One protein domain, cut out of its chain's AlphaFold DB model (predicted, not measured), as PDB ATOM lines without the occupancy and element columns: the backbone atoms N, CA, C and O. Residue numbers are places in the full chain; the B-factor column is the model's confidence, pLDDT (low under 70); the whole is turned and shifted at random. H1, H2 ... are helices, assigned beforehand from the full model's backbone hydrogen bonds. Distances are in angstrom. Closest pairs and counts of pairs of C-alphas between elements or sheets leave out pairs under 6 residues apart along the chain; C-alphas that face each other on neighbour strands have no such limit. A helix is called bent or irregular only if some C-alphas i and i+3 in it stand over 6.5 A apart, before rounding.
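AT A GLANCE: This is residues 7 to 104 of the 421 residues of the protein "Hypothetical protein" of Noctiluca scintillans (UniProt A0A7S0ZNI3). H3, the longest helix by residues, lies side by side with H1 as one arm of an L, with short H2 at its far end; the H4 and H5 hairpin makes the other arm. The printed part has 98 residues with five named helices, H1 to H5 in chain order, and no named strand: all helix. It is compact, radius of gyration of the C-alphas 14.3 A, spanning 41 by 36 by 18 A.

IN THESE COORDINATES: H3, residues 42 to 59, 23.8 A, is irregular: C-alphas 54 and 57 are 7.3 A apart. H1, residues 11 to 27, 24.2 A, begins at (-11.361, 51.000, -7.320). H2 is residues 33 to 40, 10.3 A; H4, 63 to 79, 24.5 A. H5, 87 to 103, 24.1 A, ends at (2.595, 47.115, -14.135).

HOW THE PARTS SIT: Closest C-alphas mark these touching pairs: H3 and H1, Leu 14 and Ala 49, 5.9 A, a shallow tilt of 28 degrees, opposite ways; H1 and H2, Ile 21 and Ile 39, 5.4 A; H1, with residues 11 to 15 alone, and H4, Trp 12 and Glu 65, 5.1 A; H3, with residues 53 to 57 alone, and H5, Ala 57 and Gly 100, 5.2 A. Hairpin H4 and H5 has a shallow tilt of 15 degrees. Each O i to N i+4 pair is within hydrogen-bond range in H1, H2, H4 and H5; in H3, 12 of 14.

THE WHOLE: The farthest C-alphas, His 30 and Glu 103, are 41.8 A apart. The printed part has no cut and no long link; no printed residue is under 70 in pLDDT.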
ATOM      1  N   PRO A   7     -21.596  48.403  -7.766       87.94
ATOM      2  CA  PRO A   7     -21.093  48.432  -9.149       87.94
ATOM      3  C   PRO A   7     -20.707  49.832  -9.667       87.94
ATOM      4  O   PRO A   7     -19.973  49.932 -10.655       87.94
ATOM      5  N   GLU A   8     -21.178  50.900  -9.018       89.00
ATOM      6  CA  GLU A   8     -20.875  52.296  -9.358       89.00
ATOM      7  C   GLU A   8     -19.565  52.779  -8.724       89.00
ATOM      8  O   GLU A   8     -19.009  53.781  -9.170       89.00
ATOM      9  N   LEU A   9     -19.043  52.074  -7.714       91.06
ATOM     10  CA  LEU A   9     -17.823  52.458  -7.006       91.06
ATOM     11  C   LEU A   9     -16.552  52.179  -7.831       91.06
ATOM     12  O   LEU A   9     -16.334  51.077  -8.347       91.06
ATOM     13  N   SER A  10     -15.688  53.192  -7.941       91.94
ATOM     14  CA  SER A  10     -14.338  53.090  -8.517       91.94
ATOM     15  C   SER A  10     -13.455  52.169  -7.678       91.94
ATOM     16  O   SER A  10     -13.820  51.827  -6.550       91.94
ATOM     17  N   LEU A  11     -12.262  51.798  -8.156       92.81
ATOM     18  CA  LEU A  11     -11.361  51.000  -7.320       92.81
ATOM     19  C   LEU A  11     -10.988  51.777  -6.047       92.81
ATOM     20  O   LEU A  11     -10.887  51.196  -4.969       92.81
ATOM     21  N   TRP A  12     -10.865  53.104  -6.144       92.38
ATOM     22  CA  TRP A  12     -10.646  53.956  -4.979       92.38
ATOM     23  C   TRP A  12     -11.861  53.975  -4.035       92.38
ATOM     24  O   TRP A  12     -11.693  53.814  -2.827       92.38
ATOM     25  N   GLY A  13     -13.078  54.100  -4.576       92.94
ATOM     26  CA  GLY A  13     -14.325  54.063  -3.806       92.94
ATOM     27  C   GLY A  13     -14.561  52.721  -3.108       92.94
ATOM     28  O   GLY A  13     -14.919  52.697  -1.935       92.94
ATOM     29  N   LEU A  14     -14.289  51.601  -3.784       94.62
ATOM     30  CA  LEU A  14     -14.389  50.252  -3.219       94.62
ATOM     31  C   LEU A  14     -13.394  50.033  -2.074       94.62
ATOM     32  O   LEU A  14     -13.777  49.512  -1.029       94.62
ATOM     33  N   LEU A  15     -12.134  50.449  -2.237       94.25
ATOM     34  CA  LEU A  15     -11.123  50.313  -1.184       94.25
ATOM     35  C   LEU A  15     -11.438  51.202   0.032       94.25
ATOM     36  O   LEU A  15     -11.312  50.736   1.163       94.25
ATOM     37  N   ALA A  16     -11.933  52.427  -0.183       93.06
ATOM     38  CA  ALA A  16     -12.421  53.285   0.900       93.06
ATOM     39  C   ALA A  16     -13.638  52.669   1.622       93.06
ATOM     40  O   ALA A  16     -13.697  52.668   2.849       93.06
ATOM     41  N   ARG A  17     -14.579  52.069   0.879       93.50
ATOM     42  CA  ARG A  17     -15.752  51.371   1.437       93.50
ATOM     43  C   ARG A  17     -15.355  50.143   2.269       93.50
ATOM     44  O   ARG A  17     -15.988  49.891   3.286       93.50
ATOM     45  N   ILE A  18     -14.295  49.412   1.895       94.69
ATOM     46  CA  ILE A  18     -13.731  48.326   2.722       94.69
ATOM     47  C   ILE A  18     -13.175  48.875   4.038       94.69
ATOM     48  O   ILE A  18     -13.489  48.328   5.091       94.69
ATOM     49  N   GLN A  19     -12.389  49.955   3.988       93.12
ATOM     50  CA  GLN A  19     -11.811  50.570   5.186       93.12
ATOM     51  C   GLN A  19     -12.891  51.102   6.137       93.12
ATOM     52  O   GLN A  19     -12.775  50.916   7.343       93.12
ATOM     53  N   GLU A  20     -13.965  51.691   5.607       93.06
ATOM     54  CA  GLU A  20     -15.091  52.156   6.423       93.06
ATOM     55  C   GLU A  20     -15.863  50.996   7.070       93.06
ATOM     56  O   GLU A  20     -16.204  51.074   8.245       93.06
ATOM     57  N   ILE A  21     -16.082  49.886   6.355       94.06
ATOM     58  CA  ILE A  21     -16.681  48.675   6.941       94.06
ATOM     59  C   ILE A  21     -15.786  48.094   8.041       94.06
ATOM     60  O   ILE A  21     -16.285  47.669   9.081       94.06
ATOM     61  N   GLU A  22     -14.468  48.060   7.828       92.81
ATOM     62  CA  GLU A  22     -13.517  47.558   8.823       92.81
ATOM     63  C   GLU A  22     -13.491  48.461  10.070       92.81
ATOM     64  O   GLU A  22     -13.533  47.929  11.176       92.81
ATOM     65  N   ARG A  23     -13.575  49.791   9.897       94.00
ATOM     66  CA  ARG A  23     -13.712  50.786  10.978       94.00
ATOM     67  C   ARG A  23     -15.026  50.658  11.750       94.00
ATOM     68  O   ARG A  23     -15.016  50.625  12.974       94.00
ATOM     69  N   LEU A  24     -16.165  50.544  11.065       93.19
ATOM     70  CA  LEU A  24     -17.466  50.379  11.728       93.19
ATOM     71  C   LEU A  24     -17.518  49.090  12.562       93.19
ATOM     72  O   LEU A  24     -18.096  49.082  13.643       93.19
ATOM     73  N   LYS A  25     -16.859  48.018  12.100       92.00
ATOM     74  CA  LYS A  25     -16.776  46.734  12.816       92.00
ATOM     75  C   LYS A  25     -15.777  46.718  13.983       92.00
ATOM     76  O   LYS A  25     -15.860  45.797  14.793       92.00
ATOM     77  N   SER A  26     -14.840  47.667  14.069       91.31
ATOM     78  CA  SER A  26     -13.930  47.817  15.217       91.31
ATOM     79  C   SER A  26     -14.414  48.852  16.232       91.31
ATOM     80  O   SER A  26     -14.303  48.621  17.433       91.31
ATOM     81  N   ASP A  27     -14.957  49.971  15.753       91.31
ATOM     82  CA  ASP A  27     -15.160  51.176  16.560       91.31
ATOM     83  C   ASP A  27     -16.608  51.317  17.065       91.31
ATOM     84  O   ASP A  27     -16.850  52.015  18.051       91.31
ATOM     85  N   VAL A  28     -17.585  50.670  16.410       90.38
ATOM     86  CA  VAL A  28     -19.014  50.824  16.720       90.38
ATOM     87  C   VAL A  28     -19.612  49.513  17.236       90.38
ATOM     88  O   VAL A  28     -19.947  48.609  16.478       90.38
ATOM     89  N   ALA A  29     -19.800  49.425  18.556       88.62
ATOM     90  CA  ALA A  29     -20.359  48.237  19.211       88.62
ATOM     91  C   ALA A  29     -21.825  47.939  18.821       88.62
ATOM     92  O   ALA A  29     -22.249  46.782  18.827       88.62
ATOM     93  N   HIS A  30     -22.597  48.979  18.495       90.44
ATOM     94  CA  HIS A  30     -24.006  48.902  18.101       90.44
ATOM     95  C   HIS A  30     -24.239  49.796  16.869       90.44
ATOM     96  O   HIS A  30     -24.612  50.959  17.037       90.44
ATOM     97  N   PRO A  31     -23.953  49.305  15.648       90.50
ATOM     98  CA  PRO A  31     -24.196  50.064  14.424       90.50
ATOM     99  C   PRO A  31     -25.694  50.326  14.225       90.50
ATOM    100  O   PRO A  31     -26.529  49.473  14.532       90.50
ATOM    101  N   ASP A  32     -26.026  51.505  13.696       92.69
ATOM    102  CA  ASP A  32     -27.389  51.834  13.260       92.69
ATOM    103  C   ASP A  32     -27.790  51.059  11.985       92.69
ATOM    104  O   ASP A  32     -27.001  50.299  11.419       92.69
ATOM    105  N   GLU A  33     -29.034  51.222  11.525       92.50
ATOM    106  CA  GLU A  33     -29.549  50.488  10.362       92.50
ATOM    107  C   GLU A  33     -28.795  50.813   9.056       92.50
ATOM    108  O   GLU A  33     -28.518  49.902   8.272       92.50
ATOM    109  N   GLU A  34     -28.368  52.065   8.840       90.19
ATOM    110  CA  GLU A  34     -27.557  52.440   7.672       90.19
ATOM    111  C   GLU A  34     -26.150  51.834   7.742       90.19
ATOM    112  O   GLU A  34     -25.624  51.347   6.735       90.19
ATOM    113  N   GLN A  35     -25.538  51.837   8.928       91.88
ATOM    114  CA  GLN A  35     -24.226  51.246   9.185       91.88
ATOM    115  C   GLN A  35     -24.265  49.718   9.066       91.88
ATOM    116  O   GLN A  35     -23.359  49.120   8.483       91.88
ATOM    117  N   GLN A  36     -25.327  49.070   9.547       92.75
ATOM    118  CA  GLN A  36     -25.508  47.625   9.451       92.75
ATOM    119  C   GLN A  36     -25.831  47.186   8.013       92.75
ATOM    120  O   GLN A  36     -25.314  46.162   7.549       92.75
ATOM    121  N   ALA A  37     -26.608  47.975   7.262       91.62
ATOM    122  CA  ALA A  37     -26.795  47.783   5.824       91.62
ATOM    123  C   ALA A  37     -25.465  47.926   5.058       91.62
ATOM    124  O   ALA A  37     -25.143  47.090   4.212       91.62
ATOM    125  N   LEU A  38     -24.646  48.925   5.405       91.75
ATOM    126  CA  LEU A  38     -23.291  49.114   4.882       91.75
ATOM    127  C   LEU A  38     -22.385  47.909   5.180       91.75
ATOM    128  O   LEU A  38     -21.837  47.327   4.241       91.75
ATOM    129  N   ILE A  39     -22.278  47.475   6.439       93.31
ATOM    130  CA  ILE A  39     -21.523  46.275   6.843       93.31
ATOM    131  C   ILE A  39     -21.986  45.044   6.047       93.31
ATOM    132  O   ILE A  39     -21.158  44.266   5.573       93.31
ATOM    133  N   SER A  40     -23.290  44.907   5.797       93.75
ATOM    134  CA  SER A  40     -23.847  43.799   5.008       93.75
ATOM    135  C   SER A  40     -23.387  43.790   3.539       93.75
ATOM    136  O   SER A  40     -23.423  42.744   2.890       93.75
ATOM    137  N   THR A  41     -22.877  44.909   3.004       93.19
ATOM    138  CA  THR A  41     -22.271  44.956   1.657       93.19
ATOM    139  C   THR A  41     -20.842  44.399   1.584       93.19
ATOM    140  O   THR A  41     -20.336  44.220   0.475       93.19
ATOM    141  N   GLU A  42     -20.191  44.070   2.711       93.88
ATOM    142  CA  GLU A  42     -18.768  43.681   2.786       93.88
ATOM    143  C   GLU A  42     -18.356  42.636   1.740       93.88
ATOM    144  O   GLU A  42     -17.366  42.824   1.029       93.88
ATOM    145  N   GLY A  43     -19.127  41.552   1.608       92.62
ATOM    146  CA  GLY A  43     -18.838  40.480   0.652       92.62
ATOM    147  C   GLY A  43     -18.921  40.936  -0.809       92.62
ATOM    148  O   GLY A  43     -18.080  40.553  -1.624       92.62
ATOM    149  N   ALA A  44     -19.886  41.799  -1.138       94.00
ATOM    150  CA  ALA A  44     -20.049  42.352  -2.480       94.00
ATOM    151  C   ALA A  44     -18.936  43.357  -2.815       94.00
ATOM    152  O   ALA A  44     -18.355  43.287  -3.897       94.00
ATOM    153  N   VAL A  45     -18.586  44.241  -1.874       94.88
ATOM    154  CA  VAL A  45     -17.507  45.228  -2.040       94.88
ATOM    155  C   VAL A  45     -16.150  44.528  -2.176       94.88
ATOM    156  O   VAL A  45     -15.401  44.829  -3.104       94.88
ATOM    157  N   LYS A  46     -15.841  43.543  -1.317       94.31
ATOM    158  CA  LYS A  46     -14.585  42.772  -1.392       94.31
ATOM    159  C   LYS A  46     -14.490  41.944  -2.680       94.31
ATOM    160  O   LYS A  46     -13.405  41.864  -3.257       94.31
ATOM    161  N   LYS A  47     -15.607  41.400  -3.182       94.38
ATOM    162  CA  LYS A  47     -15.672  40.746  -4.501       94.38
ATOM    163  C   LYS A  47     -15.395  41.735  -5.641       94.38
ATOM    164  O   LYS A  47     -14.475  41.500  -6.420       94.38
ATOM    165  N   ALA A  48     -16.122  42.852  -5.702       93.88
ATOM    166  CA  ALA A  48     -15.959  43.860  -6.751       93.88
ATOM    167  C   ALA A  48     -14.542  44.468  -6.766       93.88
ATOM    168  O   ALA A  48     -13.976  44.692  -7.834       93.88
ATOM    169  N   ALA A  49     -13.933  44.677  -5.592       94.00
ATOM    170  CA  ALA A  49     -12.550  45.141  -5.482       94.00
ATOM    171  C   ALA A  49     -11.557  44.111  -6.043       94.00
ATOM    172  O   ALA A  49     -10.661  44.475  -6.800       94.00
ATOM    173  N   ALA A  50     -11.731  42.823  -5.724       92.44
ATOM    174  CA  ALA A  50     -10.891  41.753  -6.260       92.44
ATOM    175  C   ALA A  50     -11.038  41.592  -7.786       92.44
ATOM    176  O   ALA A  50     -10.045  41.349  -8.467       92.44
ATOM    177  N   GLU A  51     -12.248  41.768  -8.323       93.00
ATOM    178  CA  GLU A  51     -12.517  41.750  -9.766       93.00
ATOM    179  C   GLU A  51     -11.856  42.943 -10.477       93.00
ATOM    180  O   GLU A  51     -11.115  42.736 -11.438       93.00
ATOM    181  N   GLN A  52     -12.017  44.175  -9.967       92.19
ATOM    182  CA  GLN A  52     -11.360  45.357 -10.544       92.19
ATOM    183  C   GLN A  52      -9.824  45.271 -10.462       92.19
ATOM    184  O   GLN A  52      -9.144  45.606 -11.433       92.19
ATOM    185  N   LEU A  53      -9.266  44.759  -9.355       92.81
ATOM    186  CA  LEU A  53      -7.823  44.516  -9.207       92.81
ATOM    187  C   LEU A  53      -7.298  43.458 -10.189       92.81
ATOM    188  O   LEU A  53      -6.215  43.639 -10.739       92.81
ATOM    189  N   ALA A  54      -8.055  42.389 -10.449       91.12
ATOM    190  CA  ALA A  54      -7.677  41.378 -11.439       91.12
ATOM    191  C   ALA A  54      -7.675  41.939 -12.876       91.12
ATOM    192  O   ALA A  54      -6.837  41.548 -13.686       91.12
ATOM    193  N   THR A  55      -8.563  42.891 -13.189       90.06
ATOM    194  CA  THR A  55      -8.579  43.585 -14.492       90.06
ATOM    195  C   THR A  55      -7.610  44.767 -14.601       90.06
ATOM    196  O   THR A  55      -7.405  45.266 -15.702       90.06
ATOM    197  N   ALA A  56      -6.984  45.216 -13.506       88.31
ATOM    198  CA  ALA A  56      -6.194  46.454 -13.469       88.31
ATOM    199  C   ALA A  56      -5.082  46.518 -14.534       88.31
ATOM    200  O   ALA A  56      -4.835  47.572 -15.121       88.31
ATOM    201  N   ALA A  57      -4.438  45.382 -14.817       85.12
ATOM    202  CA  ALA A  57      -3.376  45.281 -15.817       85.12
ATOM    203  C   ALA A  57      -3.861  45.526 -17.262       85.12
ATOM    204  O   ALA A  57      -3.065  45.940 -18.102       85.12
ATOM    205  N   THR A  58      -5.148  45.300 -17.560       85.56
ATOM    206  CA  THR A  58      -5.738  45.484 -18.900       85.56
ATOM    207  C   THR A  58      -6.629  46.720 -19.009       85.56
ATOM    208  O   THR A  58      -6.680  47.322 -20.078       85.56
ATOM    209  N   SER A  59      -7.294  47.144 -17.928       83.69
ATOM    210  CA  SER A  59      -8.063  48.399 -17.898       83.69
ATOM    211  C   SER A  59      -7.185  49.644 -17.760       83.69
ATOM    212  O   SER A  59      -7.615  50.741 -18.113       83.69
ATOM    213  N   GLY A  60      -5.986  49.486 -17.192       87.19
ATOM    214  CA  GLY A  60      -5.242  50.589 -16.593       87.19
ATOM    215  C   GLY A  60      -5.876  51.075 -15.287       87.19
ATOM    216  O   GLY A  60      -6.976  50.657 -14.914       87.19
ATOM    217  N   LEU A  61      -5.163  51.958 -14.586       89.69
ATOM    218  CA  LEU A  61      -5.604  52.591 -13.337       89.69
ATOM    219  C   LEU A  61      -5.243  54.077 -13.325       89.69
ATOM    220  O   LEU A  61      -4.164  54.455 -13.790       89.69
ATOM    221  N   SER A  62      -6.095  54.915 -12.725       89.62
ATOM    222  CA  SER A  62      -5.711  56.299 -12.425       89.62
ATOM    223  C   SER A  62      -4.600  56.342 -11.367       89.62
ATOM    224  O   SER A  62      -4.417  55.411 -10.575       89.62
ATOM    225  N   HIS A  63      -3.864  57.455 -11.293       88.38
ATOM    226  CA  HIS A  63      -2.768  57.604 -10.328       88.38
ATOM    227  C   HIS A  63      -3.224  57.435  -8.861       88.38
ATOM    228  O   HIS A  63      -2.499  56.842  -8.059       88.38
ATOM    229  N   LYS A  64      -4.435  57.902  -8.506       87.06
ATOM    230  CA  LYS A  64      -4.984  57.749  -7.144       87.06
ATOM    231  C   LYS A  64      -5.313  56.285  -6.844       87.06
ATOM    232  O   LYS A  64      -4.899  55.774  -5.807       87.06
ATOM    233  N   GLU A  65      -5.992  55.601  -7.766       91.25
ATOM    234  CA  GLU A  65      -6.342  54.182  -7.625       91.25
ATOM    235  C   GLU A  65      -5.098  53.298  -7.520       91.25
ATOM    236  O   GLU A  65      -5.005  52.499  -6.594       91.25
ATOM    237  N   LYS A  66      -4.107  53.492  -8.402       92.31
ATOM    238  CA  LYS A  66      -2.841  52.742  -8.404       92.31
ATOM    239  C   LYS A  66      -2.091  52.880  -7.072       92.31
ATOM    240  O   LYS A  66      -1.609  51.885  -6.533       92.31
ATOM    241  N   ASN A  67      -2.035  54.090  -6.508       92.50
ATOM    242  CA  ASN A  67      -1.390  54.336  -5.217       92.50
ATOM    243  C   ASN A  67      -2.168  53.699  -4.047       92.50
ATOM    244  O   ASN A  67      -1.597  52.942  -3.263       92.50
ATOM    245  N   THR A  68      -3.483  53.932  -3.948       91.62
ATOM    246  CA  THR A  68      -4.305  53.350  -2.871       91.62
ATOM    247  C   THR A  68      -4.358  51.822  -2.941       91.62
ATOM    248  O   THR A  68      -4.249  51.172  -1.904       91.62
ATOM    249  N   ALA A  69      -4.434  51.232  -4.138       93.50
ATOM    250  CA  ALA A  69      -4.377  49.784  -4.333       93.50
ATOM    251  C   ALA A  69      -3.033  49.189  -3.883       93.50
ATOM    252  O   ALA A  69      -3.024  48.192  -3.162       93.50
ATOM    253  N   ARG A  70      -1.902  49.826  -4.224       94.44
ATOM    254  CA  ARG A  70      -0.572  49.422  -3.733       94.44
ATOM    255  C   ARG A  70      -0.494  49.483  -2.205       94.44
ATOM    256  O   ARG A  70      -0.051  48.515  -1.593       94.44
ATOM    257  N   ILE A  71      -0.957  50.570  -1.580       94.00
ATOM    258  CA  ILE A  71      -0.971  50.716  -0.112       94.00
ATOM    259  C   ILE A  71      -1.842  49.628   0.538       94.00
ATOM    260  O   ILE A  71      -1.395  48.963   1.474       94.00
ATOM    261  N   PHE A  72      -3.049  49.392   0.015       94.19
ATOM    262  CA  PHE A  72      -3.969  48.367   0.516       94.19
ATOM    263  C   PHE A  72      -3.386  46.951   0.401       94.19
ATOM    264  O   PHE A  72      -3.401  46.196   1.372       94.19
ATOM    265  N   LEU A  73      -2.812  46.591  -0.753       94.06
ATOM    266  CA  LEU A  73      -2.197  45.276  -0.959       94.06
ATOM    267  C   LEU A  73      -0.950  45.080  -0.083       94.06
ATOM    268  O   LEU A  73      -0.764  43.997   0.469       94.06
ATOM    269  N   GLN A  74      -0.140  46.124   0.130       94.19
ATOM    270  CA  GLN A  74       0.989  46.079   1.069       94.19
ATOM    271  C   GLN A  74       0.538  45.939   2.531       94.19
ATOM    272  O   GLN A  74       1.180  45.218   3.296       94.19
ATOM    273  N   ALA A  75      -0.570  46.574   2.931       92.81
ATOM    274  CA  ALA A  75      -1.165  46.380   4.254       92.81
ATOM    275  C   ALA A  75      -1.701  44.947   4.424       92.81
ATOM    276  O   ALA A  75      -1.371  44.279   5.403       92.81
ATOM    277  N   GLN A  76      -2.432  44.428   3.431       91.19
ATOM    278  CA  GLN A  76      -2.915  43.045   3.421       91.19
ATOM    279  C   GLN A  76      -1.763  42.030   3.481       91.19
ATOM    280  O   GLN A  76      -1.851  41.081   4.250       91.19
ATOM    281  N   LEU A  77      -0.663  42.238   2.744       92.06
ATOM    282  CA  LEU A  77       0.532  41.379   2.793       92.06
ATOM    283  C   LEU A  77       1.169  41.325   4.188       92.06
ATOM    284  O   LEU A  77       1.540  40.239   4.640       92.06
ATOM    285  N   LYS A  78       1.263  42.472   4.876       92.56
ATOM    286  CA  LYS A  78       1.749  42.561   6.265       92.56
ATOM    287  C   LYS A  78       0.810  41.859   7.252       92.56
ATOM    288  O   LYS A  78       1.288  41.242   8.195       92.56
ATOM    289  N   ALA A  79      -0.501  41.916   7.015       90.31
ATOM    290  CA  ALA A  79      -1.522  41.312   7.871       90.31
ATOM    291  C   ALA A  79      -1.672  39.781   7.719       90.31
ATOM    292  O   ALA A  79      -2.382  39.160   8.507       90.31
ATOM    293  N   VAL A  80      -1.027  39.139   6.734       89.88
ATOM    294  CA  VAL A  80      -1.018  37.667   6.648       89.88
ATOM    295  C   VAL A  80       0.031  37.098   7.611       89.88
ATOM    296  O   VAL A  80       1.225  37.056   7.289       89.88
ATOM    297  N   SER A  81      -0.422  36.607   8.768       85.56
ATOM    298  CA  SER A  81       0.391  35.817   9.704       85.56
ATOM    299  C   SER A  81       1.045  34.610   9.015       85.56
ATOM    300  O   SER A  81       0.585  34.138   7.972       85.56
ATOM    301  N   ALA A  82       2.173  34.137   9.549       82.56
ATOM    302  CA  ALA A  82       2.889  32.995   8.974       82.56
ATOM    303  C   ALA A  82       2.112  31.681   9.156       82.56
ATOM    304  O   ALA A  82       2.118  30.828   8.272       82.56
ATOM    305  N   ASP A  83       1.405  31.579  10.277       82.44
ATOM    306  CA  ASP A  83       0.803  30.365  10.830       82.44
ATOM    307  C   ASP A  83      -0.622  30.108  10.310       82.44
ATOM    308  O   ASP A  83      -1.237  29.085  10.610       82.44
ATOM    309  N   ALA A  84      -1.174  31.037   9.520       85.50
ATOM    310  CA  ALA A  84      -2.503  30.885   8.942       85.50
ATOM    311  C   ALA A  84      -2.530  29.785   7.859       85.50
ATOM    312  O   ALA A  84      -1.644  29.737   6.994       85.50
ATOM    313  N   PRO A  85      -3.583  28.945   7.806       83.00
ATOM    314  CA  PRO A  85      -3.749  27.991   6.717       83.00
ATOM    315  C   PRO A  85      -3.785  28.731   5.373       83.00
ATOM    316  O   PRO A  85      -4.477  29.737   5.207       83.00
ATOM    317  N   ASN A  86      -3.022  28.226   4.400       87.12
ATOM    318  CA  ASN A  86      -2.820  28.836   3.081       87.12
ATOM    319  C   ASN A  86      -2.109  30.212   3.074       87.12
ATOM    320  O   ASN A  86      -2.150  30.901   2.051       87.12
ATOM    321  N   ALA A  87      -1.404  30.611   4.146       89.06
ATOM    322  CA  ALA A  87      -0.659  31.880   4.210       89.06
ATOM    323  C   ALA A  87       0.274  32.110   3.005       89.06
ATOM    324  O   ALA A  87       0.287  33.203   2.434       89.06
ATOM    325  N   ALA A  88       1.010  31.078   2.574       89.75
ATOM    326  CA  ALA A  88       1.896  31.145   1.409       89.75
ATOM    327  C   ALA A  88       1.132  31.435   0.102       89.75
ATOM    328  O   ALA A  88       1.508  32.339  -0.642       89.75
ATOM    329  N   ALA A  89       0.015  30.740  -0.144       91.31
ATOM    330  CA  ALA A  89      -0.822  30.955  -1.326       91.31
ATOM    331  C   ALA A  89      -1.503  32.338  -1.312       91.31
ATOM    332  O   ALA A  89      -1.564  33.010  -2.344       91.31
ATOM    333  N   ARG A  90      -1.948  32.819  -0.138       90.56
ATOM    334  CA  ARG A  90      -2.490  34.180   0.019       90.56
ATOM    335  C   ARG A  90      -1.422  35.243  -0.254       90.56
ATOM    336  O   ARG A  90      -1.711  36.203  -0.963       90.56
ATOM    337  N   LYS A  91      -0.190  35.065   0.244       92.62
ATOM    338  CA  LYS A  91       0.943  35.967  -0.043       92.62
ATOM    339  C   LYS A  91       1.325  35.952  -1.525       92.62
ATOM    340  O   LYS A  91       1.523  37.021  -2.092       92.62
ATOM    341  N   ALA A  92       1.344  34.785  -2.173       93.25
ATOM    342  CA  ALA A  92       1.582  34.673  -3.614       93.25
ATOM    343  C   ALA A  92       0.540  35.461  -4.430       93.25
ATOM    344  O   ALA A  92       0.919  36.342  -5.199       93.25
ATOM    345  N   LYS A  93      -0.760  35.237  -4.188       92.38
ATOM    346  CA  LYS A  93      -1.842  35.948  -4.895       92.38
ATOM    347  C   LYS A  93      -1.860  37.459  -4.621       92.38
ATOM    348  O   LYS A  93      -2.163  38.246  -5.511       92.38
ATOM    349  N   LEU A  94      -1.529  37.893  -3.403       93.06
ATOM    350  CA  LEU A  94      -1.420  39.323  -3.092       93.06
ATOM    351  C   LEU A  94      -0.213  39.979  -3.788       93.06
ATOM    352  O   LEU A  94      -0.339  41.109  -4.251       93.06
ATOM    353  N   ASN A  95       0.918  39.277  -3.915       94.19
ATOM    354  CA  ASN A  95       2.074  39.746  -4.690       94.19
ATOM    355  C   ASN A  95       1.785  39.784  -6.200       94.19
ATOM    356  O   ASN A  95       2.212  40.716  -6.875       94.19
ATOM    357  N   GLU A  96       1.035  38.814  -6.728       94.00
ATOM    358  CA  GLU A  96       0.560  38.793  -8.119       94.00
ATOM    359  C   GLU A  96      -0.327  40.012  -8.426       94.00
ATOM    360  O   GLU A  96      -0.052  40.755  -9.367       94.00
ATOM    361  N   LEU A  97      -1.333  40.282  -7.583       93.75
ATOM    362  CA  LEU A  97      -2.181  41.473  -7.707       93.75
ATOM    363  C   LEU A  97      -1.381  42.773  -7.543       93.75
ATOM    364  O   LEU A  97      -1.632  43.735  -8.263       93.75
ATOM    365  N   LEU A  98      -0.401  42.814  -6.632       93.81
ATOM    366  CA  LEU A  98       0.461  43.983  -6.440       93.81
ATOM    367  C   LEU A  98       1.323  44.242  -7.681       93.81
ATOM    368  O   LEU A  98       1.373  45.380  -8.142       93.81
ATOM    369  N   LYS A  99       1.917  43.200  -8.277       93.62
ATOM    370  CA  LYS A  99       2.639  43.298  -9.554       93.62
ATOM    371  C   LYS A  99       1.714  43.789 -10.668       93.62
ATOM    372  O   LYS A  99       2.075  44.721 -11.375       93.62
ATOM    373  N   GLY A 100       0.501  43.240 -10.772       91.94
ATOM    374  CA  GLY A 100      -0.510  43.683 -11.737       91.94
ATOM    375  C   GLY A 100      -0.888  45.161 -11.580       91.94
ATOM    376  O   GLY A 100      -0.973  45.878 -12.571       91.94
ATOM    377  N   VAL A 101      -1.037  45.649 -10.344       92.81
ATOM    378  CA  VAL A 101      -1.266  47.074 -10.042       92.81
ATOM    379  C   VAL A 101      -0.042  47.933 -10.370       92.81
ATOM    380  O   VAL A 101      -0.203  49.048 -10.863       92.81
ATOM    381  N   GLU A 102       1.179  47.454 -10.136       92.50
ATOM    382  CA  GLU A 102       2.415  48.195 -10.423       92.50
ATOM    383  C   GLU A 102       2.748  48.245 -11.922       92.50
ATOM    384  O   GLU A 102       3.157  49.300 -12.409       92.50
ATOM    385  N   GLU A 103       2.441  47.190 -12.675       92.81
ATOM    386  CA  GLU A 103       2.595  47.115 -14.135       92.81
ATOM    387  C   GLU A 103       1.401  47.721 -14.902       92.81
ATOM    388  O   GLU A 103       1.559  48.088 -16.065       92.81
ATOM    389  N   ALA A 104       0.234  47.903 -14.262       91.19
ATOM    390  CA  ALA A 104      -0.955  48.496 -14.887       91.19
ATOM    391  C   ALA A 104      -0.653  49.847 -15.571       91.19
ATOM    392  O   ALA A 104      -0.073  50.736 -14.927       91.19
TER     393      ALA A 104